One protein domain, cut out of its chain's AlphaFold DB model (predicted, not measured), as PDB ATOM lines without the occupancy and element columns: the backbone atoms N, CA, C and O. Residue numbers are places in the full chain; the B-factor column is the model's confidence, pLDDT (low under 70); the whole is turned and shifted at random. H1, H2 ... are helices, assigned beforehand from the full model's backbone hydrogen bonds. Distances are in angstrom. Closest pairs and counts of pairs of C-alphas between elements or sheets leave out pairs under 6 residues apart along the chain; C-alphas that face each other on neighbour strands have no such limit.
ATOM      1  N   TRP A 107      22.375  62.316 -35.326       93.69
ATOM      2  CA  TRP A 107      21.163  61.654 -34.838       93.69
ATOM      3  C   TRP A 107      19.953  62.012 -35.698       93.69
ATOM      4  O   TRP A 107      19.258  61.120 -36.177       93.69
ATOM      5  N   LEU A 108      19.755  63.304 -35.969       91.69
ATOM      6  CA  LEU A 108      18.636  63.794 -36.777       91.69
ATOM      7  C   LEU A 108      18.742  63.389 -38.256       91.69
ATOM      8  O   LEU A 108      17.720  63.164 -38.896       91.69
ATOM      9  N   ARG A 109      19.957  63.247 -38.803       92.19
ATOM     10  CA  ARG A 109      20.178  62.724 -40.167       92.19
ATOM     11  C   ARG A 109      20.083  61.198 -40.271       92.19
ATOM     12  O   ARG A 109      20.046  60.673 -41.378       92.19
ATOM     13  N   GLY A 110      20.040  60.484 -39.143       89.38
ATOM     14  CA  GLY A 110      19.921  59.024 -39.100       89.38
ATOM     15  C   GLY A 110      21.216  58.251 -39.291       89.38
ATOM     16  O   GLY A 110      21.187  57.026 -39.355       89.38
ATOM     17  N   GLU A 111      22.360  58.929 -39.333       90.88
ATOM     18  CA  GLU A 111      23.673  58.274 -39.388       90.88
ATOM     19  C   GLU A 111      23.956  57.477 -38.105       90.88
ATOM     20  O   GLU A 111      24.694  56.494 -38.123       90.88
ATOM     21  N   LYS A 112      23.331  57.882 -36.992       90.44
ATOM     22  CA  LYS A 112      23.352  57.172 -35.705       90.44
ATOM     23  C   LYS A 112      22.084  56.351 -35.434       90.44
ATOM     24  O   LYS A 112      21.895  55.879 -34.314       90.44
ATOM     25  N   SER A 113      21.216  56.166 -36.433       90.31
ATOM     26  CA  SER A 113      20.027  55.324 -36.278       90.31
ATOM     27  C   SER A 113      20.413  53.879 -35.946       90.31
ATOM     28  O   SER A 113      21.372  53.354 -36.517       90.31
ATOM     29  N   PRO A 114      19.641  53.191 -35.082       91.12
ATOM     30  CA  PRO A 114      19.800  51.754 -34.902       91.12
ATOM     31  C   PRO A 114      19.592  51.010 -36.222       91.12
ATOM     32  O   PRO A 114      18.874  51.486 -37.104       91.12
ATOM     33  N   ARG A 115      20.156  49.811 -36.347       92.88
ATOM     34  CA  ARG A 115      19.862  48.908 -37.464       92.88
ATOM     35  C   ARG A 115      18.411  48.445 -37.400       92.88
ATOM     36  O   ARG A 115      17.834  48.322 -36.319       92.88
ATOM     37  N   VAL A 116      17.827  48.110 -38.548       92.69
ATOM     38  CA  VAL A 116      16.437  47.622 -38.630       92.69
ATOM     39  C   VAL A 116      16.197  46.419 -37.706       92.69
ATOM     40  O   VAL A 116      15.199  46.382 -36.990       92.69
ATOM     41  N   ARG A 117      17.136  45.469 -37.633       94.00
ATOM     42  CA  ARG A 117      17.018  44.307 -36.732       94.00
ATOM     43  C   ARG A 117      17.002  44.639 -35.239       94.00
ATOM     44  O   ARG A 117      16.500  43.834 -34.467       94.00
ATOM     45  N   GLU A 118      17.552  45.784 -34.831       91.69
ATOM     46  CA  GLU A 118      17.580  46.198 -33.419       91.69
ATOM     47  C   GLU A 118      16.219  46.727 -32.947       91.69
ATOM     48  O   GLU A 118      15.986  46.826 -31.747       91.69
ATOM     49  N   VAL A 119      15.326  47.087 -33.877       91.12
ATOM     50  CA  VAL A 119      14.001  47.652 -33.567       91.12
ATOM     51  C   VAL A 119      12.844  46.719 -33.919       91.12
ATOM     52  O   VAL A 119      11.708  46.976 -33.525       91.12
ATOM     53  N   LEU A 120      13.103  45.651 -34.676       92.06
ATOM     54  CA  LEU A 120      12.102  44.644 -35.010       92.06
ATOM     55  C   LEU A 120      11.975  43.596 -33.902       92.06
ATOM     56  O   LEU A 120      12.934  43.241 -33.222       92.06
ATOM     57  N   HIS A 121      10.769  43.045 -33.760       94.19
ATOM     58  CA  HIS A 121      10.534  41.930 -32.850       94.19
ATOM     59  C   HIS A 121      11.380  40.706 -33.274       94.19
ATOM     60  O   HIS A 121      11.354  40.357 -34.458       94.19
ATOM     61  N   PRO A 122      12.041  39.974 -32.352       94.44
ATOM     62  CA  PRO A 122      12.948  38.869 -32.701       94.44
ATOM     63  C   PRO A 122      12.344  37.800 -33.628       94.44
ATOM     64  O   PRO A 122      13.011  37.314 -34.537       94.44
ATOM     65  N   LYS A 123      11.052  37.471 -33.463       94.94
ATOM     66  CA  LYS A 123      10.329  36.554 -34.375       94.94
ATOM     67  C   LYS A 123      10.274  37.058 -35.824       94.94
ATOM     68  O   LYS A 123      10.361  36.251 -36.741       94.94
ATOM     69  N   LEU A 124      10.123  38.369 -36.028       93.06
ATOM     70  CA  LEU A 124      10.137  38.967 -37.364       93.06
ATOM     71  C   LEU A 124      11.547  38.932 -37.948       93.06
ATOM     72  O   LEU A 124      11.684  38.609 -39.121       93.06
ATOM     73  N   CYS A 125      12.581  39.182 -37.138       92.94
ATOM     74  CA  CYS A 125      13.967  39.004 -37.574       92.94
ATOM     75  C   CYS A 125      14.198  37.573 -38.076       92.94
ATOM     76  O   CYS A 125      14.637  37.409 -39.207       92.94
ATOM     77  N   GLY A 126      13.788  36.554 -37.310       92.19
ATOM     78  CA  GLY A 126      13.901  35.150 -37.727       92.19
ATOM     79  C   GLY A 126      13.115  34.822 -39.003       92.19
ATOM     80  O   GLY A 126      13.621  34.125 -39.881       92.19
ATOM     81  N   TYR A 127      11.899  35.364 -39.150       92.69
ATOM     82  CA  TYR A 127      11.121  35.226 -40.385       92.69
ATOM     83  C   TYR A 127      11.847  35.846 -41.585       92.69
ATOM     84  O   TYR A 127      12.023  35.183 -42.603       92.69
ATOM     85  N   PHE A 128      12.308  37.093 -41.470       92.38
ATOM     86  CA  PHE A 128      12.990  37.775 -42.565       92.38
ATOM     87  C   PHE A 128      14.326  37.112 -42.898       92.38
ATOM     88  O   PHE A 128      14.604  36.919 -44.070       92.38
ATOM     89  N   GLU A 129      15.111  36.675 -41.915       92.88
ATOM     90  CA  GLU A 129      16.371  35.949 -42.138       92.88
ATOM     91  C   GLU A 129      16.199  34.653 -42.941       92.88
ATOM     92  O   GLU A 129      17.139  34.243 -43.625       92.88
ATOM     93  N   SER A 130      15.013  34.034 -42.894       90.69
ATOM     94  CA  SER A 130      14.677  32.857 -43.708       90.69
ATOM     95  C   SER A 130      14.457  33.179 -45.194       90.69
ATOM     96  O   SER A 130      14.523  32.281 -46.035       90.69
ATOM     97  N   LEU A 131      14.229  34.451 -45.540       91.94
ATOM     98  CA  LEU A 131      14.033  34.908 -46.912       91.94
ATOM     99  C   LEU A 131      15.377  35.250 -47.567       91.94
ATOM    100  O   LEU A 131      16.243  35.915 -46.986       91.94
ATOM    101  N   ALA A 132      15.540  34.843 -48.826       89.00
ATOM    102  CA  ALA A 132      16.731  35.161 -49.603       89.00
ATOM    103  C   ALA A 132      16.914  36.687 -49.728       89.00
ATOM    104  O   ALA A 132      15.996  37.407 -50.110       89.00
ATOM    105  N   GLY A 133      18.113  37.184 -49.404       84.44
ATOM    106  CA  GLY A 133      18.476  38.601 -49.544       84.44
ATOM    107  C   GLY A 133      18.078  39.525 -48.382       84.44
ATOM    108  O   GLY A 133      18.451  40.694 -48.390       84.44
ATOM    109  N   ALA A 134      17.395  39.033 -47.344       85.56
ATOM    110  CA  ALA A 134      16.890  39.879 -46.255       85.56
ATOM    111  C   ALA A 134      17.944  40.333 -45.225       85.56
ATOM    112  O   ALA A 134      17.708  41.286 -44.480       85.56
ATOM    113  N   ARG A 135      19.125  39.697 -45.183       85.69
ATOM    114  CA  ARG A 135      20.198  40.068 -44.239       85.69
ATOM    115  C   ARG A 135      20.651  41.519 -44.403       85.69
ATOM    116  O   ARG A 135      20.792  42.217 -43.404       85.69
ATOM    117  N   GLN A 136      20.833  41.971 -45.644       89.69
ATOM    118  CA  GLN A 136      21.310  43.324 -45.941       89.69
ATOM    119  C   GLN A 136      20.306  44.406 -45.485       89.69
ATOM    120  O   GLN A 136      20.724  45.294 -44.746       89.69
ATOM    121  N   PRO A 137      18.996  44.330 -45.806       89.31
ATOM    122  CA  PRO A 137      17.989  45.231 -45.234       89.31
ATOM    123  C   PRO A 137      17.916  45.210 -43.702       89.31
ATOM    124  O   PRO A 137      17.741  46.256 -43.085       89.31
ATOM    125  N   LEU A 138      18.071  44.038 -43.073       91.50
ATOM    126  CA  LEU A 138      18.056  43.912 -41.611       91.50
ATOM    127  C   LEU A 138      19.269  44.572 -40.935       91.50
ATOM    128  O   LEU A 138      19.169  44.969 -39.774       91.50
ATOM    129  N   ASP A 139      20.412  44.642 -41.621       92.50
ATOM    130  CA  ASP A 139      21.629  45.314 -41.144       92.50
ATOM    131  C   ASP A 139      21.703  46.800 -41.517       92.50
ATOM    132  O   ASP A 139      22.546  47.521 -40.980       92.50
ATOM    133  N   ALA A 140      20.827  47.277 -42.404       91.38
ATOM    134  CA  ALA A 140      20.789  48.678 -42.794       91.38
ATOM    135  C   ALA A 140      20.357  49.580 -41.617       91.38
ATOM    136  O   ALA A 140      19.554  49.156 -40.774       91.38
ATOM    137  N   PRO A 141      20.844  50.834 -41.556       90.69
ATOM    138  CA  PRO A 141      20.341  51.826 -40.613       90.69
ATOM    139  C   PRO A 141      18.838  52.035 -40.799       90.69
ATOM    140  O   PRO A 141      18.342  52.131 -41.924       90.69
ATOM    141  N   ARG A 142      18.101  52.128 -39.692       90.12
ATOM    142  CA  ARG A 142      16.677  52.455 -39.710       90.12
ATOM    143  C   ARG A 142      16.494  53.835 -40.361       90.12
ATOM    144  O   ARG A 142      17.073  54.807 -39.863       90.12
ATOM    145  N   PRO A 143      15.658  53.953 -41.408       88.56
ATOM    146  CA  PRO A 143      15.341  55.243 -42.004       88.56
ATOM    147  C   PRO A 143      14.767  56.204 -40.967       88.56
ATOM    148  O   PRO A 143      13.958  55.811 -40.119       88.56
ATOM    149  N   VAL A 144      15.166  57.470 -41.048       90.25
ATOM    150  CA  VAL A 144      14.600  58.503 -40.185       90.25
ATOM    151  C   VAL A 144      13.177  58.793 -40.628       90.25
ATOM    152  O   VAL A 144      12.917  59.078 -41.795       90.25
ATOM    153  N   THR A 145      12.246  58.709 -39.686       91.25
ATOM    154  CA  THR A 145      10.840  59.046 -39.900       91.25
ATOM    155  C   THR A 145      10.449  60.227 -39.015       91.25
ATOM    156  O   THR A 145      11.099  60.459 -37.992       91.25
ATOM    157  N   PRO A 146       9.356  60.944 -39.332       93.81
ATOM    158  CA  PRO A 146       8.828  61.985 -38.451       93.81
ATOM    159  C   PRO A 146       8.591  61.498 -37.014       93.81
ATOM    160  O   PRO A 146       8.826  62.240 -36.070       93.81
ATOM    161  N   ALA A 147       8.205  60.230 -36.836       91.81
ATOM    162  CA  ALA A 147       8.042  59.627 -35.513       91.81
ATOM    163  C   ALA A 147       9.373  59.489 -34.752       91.81
ATOM    164  O   ALA A 147       9.412  59.727 -33.550       91.81
ATOM    165  N   LEU A 148      10.468  59.132 -35.436       91.06
ATOM    166  CA  LEU A 148      11.793  59.086 -34.810       91.06
ATOM    167  C   LEU A 148      12.276  60.493 -34.434       91.06
ATOM    168  O   LEU A 148      12.784  60.678 -33.334       91.06
TER     169      LEU A 148
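AT A GLANCE: This is residues 107 to 148 of the 397 residues of the protein "Type III-B CRISPR-associated protein Cas10/Cmr2" of Planctomycetaceae bacterium (UniProt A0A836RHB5). Three short helices, H1, H2 and H3, make a small head with their centres at the corners of a triangle, and the two end stretches, residues 107 to 115 and 140 to 148, run out from it towards the same end of the model. H2 lies at the far end of the head from these two tails, and H1 and H3 lie between. The printed part has 42 residues with three named helices, in the order H1, H2, H3 along the chain, and no named strand; the class is all helix, though under half of the residues, 17 of 42, are in named elements. The whole is only just loose, close to compact, with a radius of gyration of the C-alphas of 11.1 A. It is elongated, with spans of 32 by 17 by 13 A, and the tails make much of the length.

HOW THE PARTS SIT: H1, residues 116 to 119, is joined by a tight link of 2 residues to H2, residues 122 to 129. These two are close but not clearly touching: their closest C-alphas, those of Arg 117 and Cys 125, are 6.2 A apart, and their centres are 10.2 A apart. A tight link of 5 residues joins H2 to H3, residues 135 to 139. H2 and H3 only just touch, with 3 pairs of C-alphas within 8 A; the closest are those of Glu 129 and Arg 135, 6.0 A apart, and the centres are 11.0 A apart. H1 and H3 touch, with 5 pairs of C-alphas within 8 A; the closest are those of Arg 117 and Leu 138, 5.0 A apart, and the centres are 9.3 A apart. In H2 and H3 every O i to N i+4 pair is within hydrogen-bond range. H1, with 4 residues, is too short for such a pair; its one O i to N i+3 pair is within range.

IN THESE COORDINATES: The printed part begins at Trp 107, C-alpha at (21.163, 61.654, -34.838). H1 runs from Val 116, C-alpha at (16.437, 47.622, -38.630), to Val 119 and measures 5.6 A from first to last C-alpha. H2, the longest helix, has 8 residues from Pro 122 to Glu 129 and measures 10.5 A. H3 has 5 residues from Arg 135 to Asp 139, measures 6.3 A and ends with its C-alpha at (21.629, 45.314, -41.144).

THE WHOLE: The two C-alphas farthest apart, those of Leu 108 and Ser 130, are 32.0 A apart. The first and last printed C-alphas, those of Trp 107 and Leu 148, are 9.7 A apart. The printed part has no cut, and neither link between the named helices is long. The mean pLDDT of the printed part is 91.3, and no printed residue is under 70.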